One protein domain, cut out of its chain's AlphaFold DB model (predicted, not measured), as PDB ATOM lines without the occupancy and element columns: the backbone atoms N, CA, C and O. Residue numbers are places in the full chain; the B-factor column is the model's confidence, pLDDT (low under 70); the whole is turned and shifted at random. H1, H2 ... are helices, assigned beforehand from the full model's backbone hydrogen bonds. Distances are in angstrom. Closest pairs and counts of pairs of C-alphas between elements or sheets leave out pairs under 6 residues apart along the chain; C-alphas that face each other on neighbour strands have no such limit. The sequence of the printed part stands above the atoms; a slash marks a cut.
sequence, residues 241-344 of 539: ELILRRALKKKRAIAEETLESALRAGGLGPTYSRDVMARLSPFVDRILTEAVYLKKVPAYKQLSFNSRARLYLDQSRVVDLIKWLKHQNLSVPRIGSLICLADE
ATOM      1  N   GLU A 241     -73.304 -37.907  27.767       75.44
ATOM      2  CA  GLU A 241     -72.205 -38.499  28.544       75.44
ATOM      3  C   GLU A 241     -71.356 -39.441  27.667       75.44
ATOM      4  O   GLU A 241     -70.125 -39.494  27.787       75.44
ATOM      5  N   LEU A 242     -71.971 -40.149  26.711       77.31
ATOM      6  CA  LEU A 242     -71.246 -40.965  25.729       77.31
ATOM      7  C   LEU A 242     -70.413 -40.105  24.767       77.31
ATOM      8  O   LEU A 242     -69.241 -40.421  24.514       77.31
ATOM      9  N   ILE A 243     -70.977 -39.010  24.250       75.88
ATOM     10  CA  ILE A 243     -70.267 -38.052  23.384       75.88
ATOM     11  C   ILE A 243     -69.074 -37.443  24.135       75.88
ATOM     12  O   ILE A 243     -67.958 -37.370  23.605       75.88
ATOM     13  N   LEU A 244     -69.275 -37.084  25.400       74.88
ATOM     14  CA  LEU A 244     -68.253 -36.539  26.280       74.88
ATOM     15  C   LEU A 244     -67.090 -37.509  26.516       74.88
ATOM     16  O   LEU A 244     -65.919 -37.144  26.361       74.88
ATOM     17  N   ARG A 245     -67.396 -38.767  26.852       79.00
ATOM     18  CA  ARG A 245     -66.388 -39.817  27.051       79.00
ATOM     19  C   ARG A 245     -65.579 -40.059  25.783       79.00
ATOM     20  O   ARG A 245     -64.361 -40.233  25.857       79.00
ATOM     21  N   ARG A 246     -66.220 -40.030  24.610       83.75
ATOM     22  CA  ARG A 246     -65.527 -40.126  23.313       83.75
ATOM     23  C   ARG A 246     -64.595 -38.931  23.087       83.75
ATOM     24  O   ARG A 246     -63.451 -39.129  22.678       83.75
ATOM     25  N   ALA A 247     -65.034 -37.712  23.397       80.00
ATOM     26  CA  ALA A 247     -64.209 -36.508  23.278       80.00
ATOM     27  C   ALA A 247     -63.001 -36.518  24.235       80.00
ATOM     28  O   ALA A 247     -61.891 -36.156  23.835       80.00
ATOM     29  N   LEU A 248     -63.182 -36.987  25.475       83.94
ATOM     30  CA  LEU A 248     -62.096 -37.179  26.439       83.94
ATOM     31  C   LEU A 248     -61.057 -38.178  25.956       83.94
ATOM     32  O   LEU A 248     -59.866 -37.878  25.993       83.94
ATOM     33  N   LYS A 249     -61.503 -39.346  25.480       88.81
ATOM     34  CA  LYS A 249     -60.610 -40.380  24.944       88.81
ATOM     35  C   LYS A 249     -59.751 -39.825  23.808       88.81
ATOM     36  O   LYS A 249     -58.543 -40.033  23.812       88.81
ATOM     37  N   LYS A 250     -60.343 -39.036  22.901       89.12
ATOM     38  CA  LYS A 250     -59.603 -38.348  21.829       89.12
ATOM     39  C   LYS A 250     -58.564 -37.365  22.377       89.12
ATOM     40  O   LYS A 250     -57.410 -37.416  21.970       89.12
ATOM     41  N   LYS A 251     -58.932 -36.489  23.322       88.38
ATOM     42  CA  LYS A 251     -57.986 -35.515  23.908       88.38
ATOM     43  C   LYS A 251     -56.861 -36.185  24.699       88.38
ATOM     44  O   LYS A 251     -55.728 -35.717  24.656       88.38
ATOM     45  N   ARG A 252     -57.164 -37.284  25.391       93.00
ATOM     46  CA  ARG A 252     -56.171 -38.102  26.085       93.00
ATOM     47  C   ARG A 252     -55.195 -38.750  25.104       93.00
ATOM     48  O   ARG A 252     -53.997 -38.633  25.318       93.00
ATOM     49  N   ALA A 253     -55.687 -39.329  24.008       92.69
ATOM     50  CA  ALA A 253     -54.840 -39.892  22.954       92.69
ATOM     51  C   ALA A 253     -53.902 -38.834  22.342       92.69
ATOM     52  O   ALA A 253     -52.721 -39.096  22.152       92.69
ATOM     53  N   ILE A 254     -54.390 -37.604  22.133       91.56
ATOM     54  CA  ILE A 254     -53.543 -36.484  21.684       91.56
ATOM     55  C   ILE A 254     -52.453 -36.165  22.719       91.56
ATOM     56  O   ILE A 254     -51.309 -35.908  22.344       91.56
ATOM     57  N   ALA A 255     -52.774 -36.165  24.016       93.06
ATOM     58  CA  ALA A 255     -51.782 -35.937  25.070       93.06
ATOM     59  C   ALA A 255     -50.723 -37.058  25.117       93.06
ATOM     60  O   ALA A 255     -49.538 -36.762  25.273       93.06
ATOM     61  N   GLU A 256     -51.130 -38.318  24.922       94.19
ATOM     62  CA  GLU A 256     -50.222 -39.467  24.803       94.19
ATOM     63  C   GLU A 256     -49.282 -39.323  23.609       94.19
ATOM     64  O   GLU A 256     -48.068 -39.415  23.777       94.19
ATOM     65  N   GLU A 257     -49.825 -39.032  22.425       93.56
ATOM     66  CA  GLU A 257     -49.043 -38.833  21.202       93.56
ATOM     67  C   GLU A 257     -48.068 -37.657  21.348       93.56
ATOM     68  O   GLU A 257     -46.910 -37.740  20.939       93.56
ATOM     69  N   THR A 258     -48.506 -36.572  21.991       93.75
ATOM     70  CA  THR A 258     -47.661 -35.397  22.237       93.75
ATOM     71  C   THR A 258     -46.482 -35.750  23.146       93.75
ATOM     72  O   THR A 258     -45.342 -35.398  22.832       93.75
ATOM     73  N   LEU A 259     -46.723 -36.479  24.240       94.44
ATOM     74  CA  LEU A 259     -45.660 -36.936  25.137       94.44
ATOM     75  C   LEU A 259     -44.736 -37.947  24.442       94.44
ATOM     76  O   LEU A 259     -43.517 -37.828  24.549       94.44
ATOM     77  N   GLU A 260     -45.277 -38.905  23.687       93.56
ATOM     78  CA  GLU A 260     -44.474 -39.882  22.948       93.56
ATOM     79  C   GLU A 260     -43.586 -39.202  21.896       93.56
ATOM     80  O   GLU A 260     -42.388 -39.495  21.805       93.56
ATOM     81  N   SER A 261     -44.140 -38.250  21.143       92.56
ATOM     82  CA  SER A 261     -43.389 -37.436  20.188       92.56
ATOM     83  C   SER A 261     -42.282 -36.641  20.883       92.56
ATOM     84  O   SER A 261     -41.168 -36.583  20.365       92.56
ATOM     85  N   ALA A 262     -42.548 -36.062  22.058       93.69
ATOM     86  CA  ALA A 262     -41.550 -35.323  22.830       93.69
ATOM     87  C   ALA A 262     -40.414 -36.234  23.337       93.69
ATOM     88  O   ALA A 262     -39.238 -35.875  23.244       93.69
ATOM     89  N   LEU A 263     -40.730 -37.447  23.804       93.94
ATOM     90  CA  LEU A 263     -39.727 -38.435  24.216       93.94
ATOM     91  C   LEU A 263     -38.824 -38.845  23.043       93.94
ATOM     92  O   LEU A 263     -37.598 -38.887  23.193       93.94
ATOM     93  N   ARG A 264     -39.416 -39.102  21.868       91.75
ATOM     94  CA  ARG A 264     -38.680 -39.444  20.638       91.75
ATOM     95  C   ARG A 264     -37.809 -38.285  20.153       91.75
ATOM     96  O   ARG A 264     -36.633 -38.501  19.875       91.75
ATOM     97  N   ALA A 265     -38.346 -37.064  20.120       91.38
ATOM     98  CA  ALA A 265     -37.592 -35.854  19.780       91.38
ATOM     99  C   ALA A 265     -36.433 -35.604  20.759       91.38
ATOM    100  O   ALA A 265     -35.373 -35.123  20.372       91.38
ATOM    101  N   GLY A 266     -36.592 -36.017  22.019       88.88
ATOM    102  CA  GLY A 266     -35.524 -36.013  23.008       88.88
ATOM    103  C   GLY A 266     -34.387 -37.010  22.736       88.88
ATOM    104  O   GLY A 266     -33.390 -36.980  23.455       88.88
ATOM    105  N   GLY A 267     -34.491 -37.899  21.747       89.75
ATOM    106  CA  GLY A 267     -33.474 -38.918  21.463       89.75
ATOM    107  C   GLY A 267     -33.631 -40.203  22.284       89.75
ATOM    108  O   GLY A 267     -32.688 -40.989  22.396       89.75
ATOM    109  N   LEU A 268     -34.805 -40.448  22.879       91.19
ATOM    110  CA  LEU A 268     -35.122 -41.741  23.487       91.19
ATOM    111  C   LEU A 268     -35.590 -42.722  22.402       91.19
ATOM    112  O   LEU A 268     -36.509 -42.433  21.635       91.19
ATOM    113  N   GLY A 269     -34.952 -43.895  22.344       90.56
ATOM    114  CA  GLY A 269     -35.270 -44.926  21.353       90.56
ATOM    115  C   GLY A 269     -36.733 -45.395  21.423       90.56
ATOM    116  O   GLY A 269     -37.322 -45.398  22.505       90.56
ATOM    117  N   PRO A 270     -37.321 -45.843  20.299       89.88
ATOM    118  CA  PRO A 270     -38.763 -46.073  20.172       89.88
ATOM    119  C   PRO A 270     -39.305 -47.113  21.161       89.88
ATOM    120  O   PRO A 270     -40.338 -46.883  21.784       89.88
ATOM    121  N   THR A 271     -38.592 -48.226  21.365       92.25
ATOM    122  CA  THR A 271     -38.979 -49.266  22.334       92.25
ATOM    123  C   THR A 271     -38.966 -48.734  23.765       92.25
ATOM    124  O   THR A 271     -39.927 -48.911  24.502       92.25
ATOM    125  N   TYR A 272     -37.911 -48.002  24.134       93.12
ATOM    126  CA  TYR A 272     -37.780 -47.425  25.472       93.12
ATOM    127  C   TYR A 272     -38.877 -46.391  25.750       93.12
ATOM    128  O   TYR A 272     -39.465 -46.393  26.829       93.12
ATOM    129  N   SER A 273     -39.172 -45.528  24.775       93.38
ATOM    130  CA  SER A 273     -40.250 -44.542  24.878       93.38
ATOM    131  C   SER A 273     -41.598 -45.227  25.098       93.38
ATOM    132  O   SER A 273     -42.317 -44.833  26.008       93.38
ATOM    133  N   ARG A 274     -41.902 -46.306  24.362       93.25
ATOM    134  CA  ARG A 274     -43.127 -47.097  24.564       93.25
ATOM    135  C   ARG A 274     -43.214 -47.695  25.972       93.25
ATOM    136  O   ARG A 274     -44.252 -47.579  26.620       93.25
ATOM    137  N   ASP A 275     -42.128 -48.290  26.463       93.56
ATOM    138  CA  ASP A 275     -42.095 -48.914  27.792       93.56
ATOM    139  C   ASP A 275     -42.283 -47.886  28.919       93.56
ATOM    140  O   ASP A 275     -42.957 -48.160  29.915       93.56
ATOM    141  N   VAL A 276     -41.695 -46.693  28.770       93.56
ATOM    142  CA  VAL A 276     -41.877 -45.575  29.706       93.56
ATOM    143  C   VAL A 276     -43.307 -45.046  29.637       93.56
ATOM    144  O   VAL A 276     -43.939 -44.892  30.680       93.56
ATOM    145  N   MET A 277     -43.849 -44.837  28.434       93.69
ATOM    146  CA  MET A 277     -45.227 -44.378  28.224       93.69
ATOM    147  C   MET A 277     -46.251 -45.280  28.915       93.69
ATOM    148  O   MET A 277     -47.154 -44.780  29.586       93.69
ATOM    149  N   ALA A 278     -46.057 -46.602  28.865       93.62
ATOM    150  CA  ALA A 278     -46.919 -47.572  29.544       93.62
ATOM    151  C   ALA A 278     -46.994 -47.381  31.076       93.62
ATOM    152  O   ALA A 278     -47.886 -47.920  31.728       93.62
ATOM    153  N   ARG A 279     -46.063 -46.626  31.674       94.06
ATOM    154  CA  ARG A 279     -46.004 -46.331  33.115       94.06
ATOM    155  C   ARG A 279     -46.376 -44.889  33.462       94.06
ATOM    156  O   ARG A 279     -46.376 -44.549  34.639       94.06
ATOM    157  N   LEU A 280     -46.703 -44.057  32.472       93.88
ATOM    158  CA  LEU A 280     -46.980 -42.626  32.641       93.88
ATOM    159  C   LEU A 280     -48.461 -42.264  32.487       93.88
ATOM    160  O   LEU A 280     -48.789 -41.090  32.372       93.88
ATOM    161  N   SER A 281     -49.370 -43.239  32.537       91.88
ATOM    162  CA  SER A 281     -50.819 -43.004  32.432       91.88
ATOM    163  C   SER A 281     -51.337 -41.887  33.371       91.88
ATOM    164  O   SER A 281     -52.026 -40.993  32.880       91.88
ATOM    165  N   PRO A 282     -50.974 -41.834  34.671       91.25
ATOM    166  CA  PRO A 282     -51.375 -40.719  35.541       91.25
ATOM    167  C   PRO A 282     -50.774 -39.368  35.127       91.25
ATOM    168  O   PRO A 282     -51.419 -38.332  35.256       91.25
ATOM    169  N   PHE A 283     -49.543 -39.368  34.609       92.38
ATOM    170  CA  PHE A 283     -48.886 -38.155  34.127       92.38
ATOM    171  C   PHE A 283     -49.529 -37.640  32.829       92.38
ATOM    172  O   PHE A 283     -49.711 -36.439  32.663       92.38
ATOM    173  N   VAL A 284     -49.963 -38.538  31.941       93.12
ATOM    174  CA  VAL A 284     -50.767 -38.200  30.755       93.12
ATOM    175  C   VAL A 284     -52.073 -37.516  31.159       93.12
ATOM    176  O   VAL A 284     -52.432 -36.483  30.592       93.12
ATOM    177  N   ASP A 285     -52.760 -38.043  32.173       91.12
ATOM    178  CA  ASP A 285     -53.981 -37.423  32.696       91.12
ATOM    179  C   ASP A 285     -53.698 -36.026  33.281       91.12
ATOM    180  O   ASP A 285     -54.534 -35.120  33.172       91.12
ATOM    181  N   ARG A 286     -52.504 -35.811  33.850       89.38
ATOM    182  CA  ARG A 286     -52.045 -34.494  34.314       89.38
ATOM    183  C   ARG A 286     -51.814 -33.528  33.155       89.38
ATOM    184  O   ARG A 286     -52.332 -32.418  33.214       89.38
ATOM    185  N   ILE A 287     -51.152 -33.954  32.074       91.69
ATOM    186  CA  ILE A 287     -50.997 -33.141  30.850       91.69
ATOM    187  C   ILE A 287     -52.369 -32.713  30.324       91.69
ATOM    188  O   ILE A 287     -52.579 -31.541  30.020       91.69
ATOM    189  N   LEU A 288     -53.321 -33.649  30.242       91.69
ATOM    190  CA  LEU A 288     -54.691 -33.359  29.821       91.69
ATOM    191  C   LEU A 288     -55.345 -32.308  30.731       91.69
ATOM    192  O   LEU A 288     -55.933 -31.342  30.237       91.69
ATOM    193  N   THR A 289     -55.233 -32.489  32.048       89.69
ATOM    194  CA  THR A 289     -55.834 -31.603  33.054       89.69
ATOM    195  C   THR A 289     -55.242 -30.195  32.998       89.69
ATOM    196  O   THR A 289     -55.990 -29.219  32.934       89.69
ATOM    197  N   GLU A 290     -53.917 -30.082  32.948       89.69
ATOM    198  CA  GLU A 290     -53.211 -28.801  32.909       89.69
ATOM    199  C   GLU A 290     -53.396 -28.090  31.571       89.69
ATOM    200  O   GLU A 290     -53.704 -26.898  31.539       89.69
ATOM    201  N   ALA A 291     -53.366 -28.822  30.453       90.88
ATOM    202  CA  ALA A 291     -53.710 -28.250  29.161       90.88
ATOM    203  C   ALA A 291     -55.115 -27.638  29.207       90.88
ATOM    204  O   ALA A 291     -55.277 -26.487  28.811       90.88
ATOM    205  N   VAL A 292     -56.128 -28.339  29.738       89.62
ATOM    206  CA  VAL A 292     -57.490 -27.795  29.911       89.62
ATOM    207  C   VAL A 292     -57.505 -26.568  30.828       89.62
ATOM    208  O   VAL A 292     -58.175 -25.586  30.494       89.62
ATOM    209  N   TYR A 293     -56.763 -26.593  31.935       88.38
ATOM    210  CA  TYR A 293     -56.656 -25.470  32.866       88.38
ATOM    211  C   TYR A 293     -56.082 -24.212  32.199       88.38
ATOM    212  O   TYR A 293     -56.682 -23.143  32.318       88.38
ATOM    213  N   LEU A 294     -55.024 -24.345  31.390       88.62
ATOM    214  CA  LEU A 294     -54.404 -23.235  30.655       88.62
ATOM    215  C   LEU A 294     -55.388 -22.487  29.738       88.62
ATOM    216  O   LEU A 294     -55.176 -21.317  29.447       88.62
ATOM    217  N   LYS A 295     -56.517 -23.092  29.333       89.31
ATOM    218  CA  LYS A 295     -57.564 -22.372  28.576       89.31
ATOM    219  C   LYS A 295     -58.192 -21.217  29.363       89.31
ATOM    220  O   LYS A 295     -58.731 -20.294  28.757       89.31
ATOM    221  N   LYS A 296     -58.200 -21.306  30.698       86.19
ATOM    222  CA  LYS A 296     -58.782 -20.291  31.590       86.19
ATOM    223  C   LYS A 296     -57.871 -19.079  31.747       86.19
ATOM    224  O   LYS A 296     -58.361 -17.990  32.017       86.19
ATOM    225  N   VAL A 297     -56.568 -19.274  31.571       87.00
ATOM    226  CA  VAL A 297     -55.571 -18.220  31.719       87.00
ATOM    227  C   VAL A 297     -55.604 -17.337  30.465       87.00
ATOM    228  O   VAL A 297     -55.393 -17.861  29.367       87.00
ATOM    229  N   PRO A 298     -55.846 -16.016  30.581       90.44
ATOM    230  CA  PRO A 298     -55.981 -15.124  29.427       90.44
ATOM    231  C   PRO A 298     -54.808 -15.207  28.442       90.44
ATOM    232  O   PRO A 298     -55.032 -15.248  27.235       90.44
ATOM    233  N   ALA A 299     -53.580 -15.337  28.959       90.44
ATOM    234  CA  ALA A 299     -52.355 -15.446  28.165       90.44
ATOM    235  C   ALA A 299     -52.312 -16.679  27.241       90.44
ATOM    236  O   ALA A 299     -51.700 -16.633  26.178       90.44
ATOM    237  N   TYR A 300     -52.977 -17.778  27.617       89.25
ATOM    238  CA  TYR A 300     -52.927 -19.054  26.888       89.25
ATOM    239  C   TYR A 300     -54.280 -19.456  26.282       89.25
ATOM    240  O   TYR A 300     -54.381 -20.484  25.610       89.25
ATOM    241  N   LYS A 301     -55.327 -18.643  26.480       88.19
ATOM    242  CA  LYS A 301     -56.705 -18.914  26.035       88.19
ATOM    243  C   LYS A 301     -56.822 -19.130  24.524       88.19
ATOM    244  O   LYS A 301     -57.612 -19.970  24.097       88.19
ATOM    245  N   GLN A 302     -56.031 -18.394  23.744       90.88
ATOM    246  CA  GLN A 302     -56.032 -18.452  22.276       90.88
ATOM    247  C   GLN A 302     -55.266 -19.659  21.716       90.88
ATOM    248  O   GLN A 302     -55.359 -19.961  20.529       90.88
ATOM    249  N   LEU A 303     -54.509 -20.370  22.555       91.75
ATOM    250  CA  LEU A 303     -53.719 -21.510  22.114       91.75
ATOM    251  C   LEU A 303     -54.586 -22.762  21.933       91.75
ATOM    252  O   LEU A 303     -55.453 -23.101  22.755       91.75
ATOM    253  N   SER A 304     -54.267 -23.523  20.883       92.81
ATOM    254  CA  SER A 304     -54.837 -24.852  20.665       92.81
ATOM    255  C   SER A 304     -54.550 -25.779  21.858       92.81
ATOM    256  O   SER A 304     -53.618 -25.560  22.636       92.81
ATOM    257  N   PHE A 305     -55.345 -26.842  22.021       90.44
ATOM    258  CA  PHE A 305     -55.097 -27.834  23.075       90.44
ATOM    259  C   PHE A 305     -53.703 -28.475  22.950       90.44
ATOM    260  O   PHE A 305     -53.010 -28.597  23.952       90.44
ATOM    261  N   ASN A 306     -53.274 -28.819  21.728       92.81
ATOM    262  CA  ASN A 306     -51.957 -29.413  21.469       92.81
ATOM    263  C   ASN A 306     -50.831 -28.435  21.845       92.81
ATOM    264  O   ASN A 306     -49.904 -28.801  22.561       92.81
ATOM    265  N   SER A 307     -50.966 -27.157  21.472       91.94
ATOM    266  CA  SER A 307     -50.012 -26.108  21.859       91.94
ATOM    267  C   SER A 307     -49.910 -25.957  23.383       91.94
ATOM    268  O   SER A 307     -48.804 -25.861  23.904       91.94
ATOM    269  N   ARG A 308     -51.038 -25.995  24.109       93.12
ATOM    270  CA  ARG A 308     -51.056 -25.955  25.586       93.12
ATOM    271  C   ARG A 308     -50.436 -27.206  26.216       93.12
ATOM    272  O   ARG A 308     -49.699 -27.086  27.188       93.12
ATOM    273  N   ALA A 309     -50.697 -28.388  25.658       93.12
ATOM    274  CA  ALA A 309     -50.104 -29.642  26.123       93.12
ATOM    275  C   ALA A 309     -48.578 -29.668  25.927       93.12
ATOM    276  O   ALA A 309     -47.853 -30.044  26.844       93.12
ATOM    277  N   ARG A 310     -48.083 -29.213  24.765       92.81
ATOM    278  CA  ARG A 310     -46.642 -29.059  24.494       92.81
ATOM    279  C   ARG A 310     -45.988 -28.056  25.436       92.81
ATOM    280  O   ARG A 310     -44.970 -28.376  26.032       92.81
ATOM    281  N   LEU A 311     -46.620 -26.898  25.636       91.94
ATOM    282  CA  LEU A 311     -46.132 -25.878  26.564       91.94
ATOM    283  C   LEU A 311     -45.936 -26.450  27.978       91.94
ATOM    284  O   LEU A 311     -44.880 -26.259  28.574       91.94
ATOM    285  N   TYR A 312     -46.927 -27.188  28.489       91.06
ATOM    286  CA  TYR A 312     -46.824 -27.842  29.793       91.06
ATOM    287  C   TYR A 312     -45.699 -28.888  29.834       91.06
ATOM    288  O   TYR A 312     -44.939 -28.945  30.799       91.06
ATOM    289  N   LEU A 313     -45.555 -29.702  28.784       91.31
ATOM    290  CA  LEU A 313     -44.484 -30.698  28.692       91.31
ATOM    291  C   LEU A 313     -43.094 -30.060  28.745       91.31
ATOM    292  O   LEU A 313     -42.256 -30.517  29.525       91.31
ATOM    293  N   ASP A 314     -42.875 -28.996  27.975       89.69
ATOM    294  CA  ASP A 314     -41.603 -28.275  27.938       89.69
ATOM    295  C   ASP A 314     -41.279 -27.657  29.308       89.69
ATOM    296  O   ASP A 314     -40.162 -27.792  29.812       89.69
ATOM    297  N   GLN A 315     -42.278 -27.058  29.965       87.50
ATOM    298  CA  GLN A 315     -42.138 -26.481  31.307       87.50
ATOM    299  C   GLN A 315     -41.870 -27.540  32.382       87.50
ATOM    300  O   GLN A 315     -41.037 -27.328  33.259       87.50
ATOM    301  N   SER A 316     -42.523 -28.701  32.296       89.69
ATOM    302  CA  SER A 316     -42.341 -29.797  33.256       89.69
ATOM    303  C   SER A 316     -40.939 -30.420  33.210       89.69
ATOM    304  O   SER A 316     -40.548 -31.121  34.146       89.69
ATOM    305  N   ARG A 317     -40.193 -30.220  32.109       92.12
ATOM    306  CA  ARG A 317     -38.861 -30.811  31.859       92.12
ATOM    307  C   ARG A 317     -38.823 -32.337  32.037       92.12
ATOM    308  O   ARG A 317     -37.762 -32.920  32.287       92.12
ATOM    309  N   VAL A 318     -39.968 -33.014  31.885       92.69
ATOM    310  CA  VAL A 318     -40.103 -34.452  32.168       92.69
ATOM    311  C   VAL A 318     -39.210 -35.308  31.267       92.69
ATOM    312  O   VAL A 318     -38.644 -36.302  31.716       92.69
ATOM    313  N   VAL A 319     -39.007 -34.893  30.014       93.31
ATOM    314  CA  VAL A 319     -38.180 -35.611  29.035       93.31
ATOM    315  C   VAL A 319     -36.712 -35.621  29.471       93.31
ATOM    316  O   VAL A 319     -36.066 -36.672  29.450       93.31
ATOM    317  N   ASP A 320     -36.192 -34.484  29.935       93.75
ATOM    318  CA  ASP A 320     -34.814 -34.380  30.420       93.75
ATOM    319  C   ASP A 320     -34.626 -35.090  31.756       93.75
ATOM    320  O   ASP A 320     -33.588 -35.715  31.989       93.75
ATOM    321  N   LEU A 321     -35.645 -35.068  32.619       94.12
ATOM    322  CA  LEU A 321     -35.643 -35.866  33.835       94.12
ATOM    323  C   LEU A 321     -35.596 -37.369  33.521       94.12
ATOM    324  O   LEU A 321     -34.756 -38.066  34.081       94.12
ATOM    325  N   ILE A 322     -36.427 -37.875  32.603       94.75
ATOM    326  CA  ILE A 322     -36.435 -39.295  32.207       94.75
ATOM    327  C   ILE A 322     -35.068 -39.720  31.667       94.75
ATOM    328  O   ILE A 322     -34.560 -40.778  32.051       94.75
ATOM    329  N   LYS A 323     -34.447 -38.905  30.804       94.31
ATOM    330  CA  LYS A 323     -33.085 -39.163  30.308       94.31
ATOM    331  C   LYS A 323     -32.082 -39.217  31.448       94.31
ATOM    332  O   LYS A 323     -31.281 -40.146  31.527       94.31
ATOM    333  N   TRP A 324     -32.132 -38.239  32.345       94.38
ATOM    334  CA  TRP A 324     -31.222 -38.184  33.476       94.38
ATOM    335  C   TRP A 324     -31.390 -39.406  34.390       94.38
ATOM    336  O   TRP A 324     -30.398 -40.058  34.711       94.38
ATOM    337  N   LEU A 325     -32.626 -39.796  34.723       93.38
ATOM    338  CA  LEU A 325     -32.925 -40.982  35.539       93.38
ATOM    339  C   LEU A 325     -32.467 -42.282  34.864       93.38
ATOM    340  O   LEU A 325     -31.956 -43.178  35.538       93.38
ATOM    341  N   LYS A 326     -32.581 -42.369  33.533       92.12
ATOM    342  CA  LYS A 326     -32.028 -43.478  32.746       92.12
ATOM    343  C   LYS A 326     -30.512 -43.593  32.941       92.12
ATOM    344  O   LYS A 326     -30.018 -44.691  33.184       92.12
ATOM    345  N   HIS A 327     -29.779 -42.478  32.894       91.50
ATOM    346  CA  HIS A 327     -28.329 -42.456  33.140       91.50
ATOM    347  C   HIS A 327     -27.946 -42.760  34.597       91.50
ATOM    348  O   HIS A 327     -26.827 -43.200  34.849       91.50
ATOM    349  N   GLN A 328     -28.865 -42.591  35.551       89.75
ATOM    350  CA  GLN A 328     -28.676 -43.024  36.943       89.75
ATOM    351  C   GLN A 328     -28.922 -44.534  37.156       89.75
ATOM    352  O   GLN A 328     -28.917 -44.998  38.296       89.75
ATOM    353  N   ASN A 329     -29.112 -45.320  36.088       88.50
ATOM    354  CA  ASN A 329     -29.408 -46.758  36.126       88.50
ATOM    355  C   ASN A 329     -30.720 -47.116  36.851       88.50
ATOM    356  O   ASN A 329     -30.831 -48.197  37.443       88.50
ATOM    357  N   LEU A 330     -31.732 -46.241  36.804       90.44
ATOM    358  CA  LEU A 330     -33.078 -46.596  37.256       90.44
ATOM    359  C   LEU A 330     -33.802 -47.417  36.184       90.44
ATOM    360  O   LEU A 330     -33.713 -47.155  34.987       90.44
ATOM    361  N   SER A 331     -34.563 -48.419  36.625       91.06
ATOM    362  CA  SER A 331     -35.410 -49.208  35.727       91.06
ATOM    363  C   SER A 331     -36.646 -48.416  35.300       91.06
ATOM    364  O   SER A 331     -37.219 -47.704  36.124       91.06
ATOM    365  N   VAL A 332     -37.129 -48.646  34.077       92.12
ATOM    366  CA  VAL A 332     -38.333 -48.005  33.513       92.12
ATOM    367  C   VAL A 332     -39.545 -47.994  34.465       92.12
ATOM    368  O   VAL A 332     -40.118 -46.920  34.647       92.12
ATOM    369  N   PRO A 333     -39.910 -49.100  35.155       91.50
ATOM    370  CA  PRO A 333     -41.032 -49.075  36.098       91.50
ATOM    371  C   PRO A 333     -40.853 -48.065  37.236       91.50
ATOM    372  O   PRO A 333     -41.807 -47.401  37.624       91.50
ATOM    373  N   ARG A 334     -39.621 -47.913  37.741       91.75
ATOM    374  CA  ARG A 334     -39.304 -46.974  38.828       91.75
ATOM    375  C   ARG A 334     -39.306 -45.537  38.333       91.75
ATOM    376  O   ARG A 334     -39.816 -44.676  39.027       91.75
ATOM    377  N   ILE A 335     -38.812 -45.285  37.121       93.19
ATOM    378  CA  ILE A 335     -38.889 -43.956  36.496       93.19
ATOM    379  C   ILE A 335     -40.352 -43.508  36.380       93.19
ATOM    380  O   ILE A 335     -40.682 -42.408  36.813       93.19
ATOM    381  N   GLY A 336     -41.228 -44.371  35.855       92.06
ATOM    382  CA  GLY A 336     -42.654 -44.059  35.740       92.06
ATOM    383  C   GLY A 336     -43.319 -43.820  37.096       92.06
ATOM    384  O   GLY A 336     -44.015 -42.822  37.266       92.06
ATOM    385  N   SER A 337     -43.034 -44.687  38.073       90.94
ATOM    386  CA  SER A 337     -43.517 -44.557  39.454       90.94
ATOM    387  C   SER A 337     -43.124 -43.209  40.074       90.94
ATOM    388  O   SER A 337     -43.994 -42.466  40.515       90.94
ATOM    389  N   LEU A 338     -41.843 -42.820  40.008       91.75
ATOM    390  CA  LEU A 338     -41.354 -41.558  40.577       91.75
ATOM    391  C   LEU A 338     -41.989 -40.317  39.945       91.75
ATOM    392  O   LEU A 338     -42.348 -39.386  40.659       91.75
ATOM    393  N   ILE A 339     -42.151 -40.302  38.621       92.94
ATOM    394  CA  ILE A 339     -42.795 -39.185  37.911       92.94
ATOM    395  C   ILE A 339     -44.268 -39.059  38.315       92.94
ATOM    396  O   ILE A 339     -44.796 -37.954  38.430       92.94
ATOM    397  N   CYS A 340     -44.937 -40.188  38.553       90.38
ATOM    398  CA  CYS A 340     -46.317 -40.178  39.022       90.38
ATOM    399  C   CYS A 340     -46.421 -39.735  40.491       90.38
ATOM    400  O   CYS A 340     -47.348 -38.992  40.808       90.38
ATOM    401  N   LEU A 341     -45.472 -40.143  41.346       88.38
ATOM    402  CA  LEU A 341     -45.415 -39.802  42.775       88.38
ATOM    403  C   LEU A 341     -45.101 -38.324  43.033       88.38
ATOM    404  O   LEU A 341     -45.731 -37.724  43.892       88.38
ATOM    405  N   ALA A 342     -44.178 -37.716  42.282       85.12
ATOM    406  CA  ALA A 342     -43.765 -36.319  42.484       85.12
ATOM    407  C   ALA A 342     -44.822 -35.265  42.085       85.12
ATOM    408  O   ALA A 342     -44.564 -34.065  42.172       85.12
ATOM    409  N   ASP A 343     -45.990 -35.720  41.633       75.00
ATOM    410  CA  ASP A 343     -47.140 -34.923  41.219       75.00
ATOM    411  C   ASP A 343     -46.770 -33.682  40.377       75.00
ATOM    412  O   ASP A 343     -46.368 -33.799  39.214       75.00
ATOM    413  N   GLU A 344     -46.881 -32.487  40.952       72.56
ATOM    414  CA  GLU A 344     -46.705 -31.220  40.241       72.56
ATOM    415  C   GLU A 344     -45.234 -30.772  40.130       72.56
ATOM    416  O   GLU A 344     -44.913 -29.976  39.248       72.56
TER     417      GLU A 344
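AT A GLANCE: This is residues 241 to 344 of the 539 residues of an uncharacterized protein of Marchantia polymorpha (UniProt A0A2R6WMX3). A long helix, H1, crosses H3 and H4, which cross each other, and its free first residues, 241 to 247, stick out as an arm. Toward H1's other end H2 packs on it and on H6, which folds back on H5 as a helical hairpin. The printed part has 104 residues with six named helices, H1 to H6 in chain order, and no named strand: all helix. It is compact, with a radius of gyration of the C-alphas of 14.1 A, and spans 41 by 32 by 24 A.

IN THESE COORDINATES: H1, residues 241 to 265, begins at C-alpha 241 (-72.205, -38.499, 28.544) and is 35.8 A long. H2 is residues 270 to 277, H3 residues 281 to 294, 20.2 A, and H4 residues 305 to 316, 16.4 A. H5, residues 318 to 327, and H6, residues 332 to 341, are each 14.3 A; H6 ends at C-alpha 341 (-45.415, -39.802, 42.775).

HOW THE PARTS SIT: Helix packing is mostly crossed. H1 touches H3 with residues 251 to 259 alone, about perpendicular at 76 degrees; the closest C-alphas, of Glu 256 and Val 284, are 6.1 A apart. H3 touches H4 at 67 degrees, only just steep, with C-alphas 291 and 309 closest at 4.9 A. H1 touches H2, C-alphas 263 and 273 closest at 6.2 A. H5 and H6 touch, opposite ways at 43 degrees, C-alphas 325 and 335 closest at 6.7 A. H1 and H6 are apart. In the six helices every O i to N i+4 pair is within hydrogen-bond range.

THE WHOLE: C-alphas 241 and 328 are farthest apart, 44.6 A. The printed part has no cut and no long link; no printed residue has pLDDT under 70.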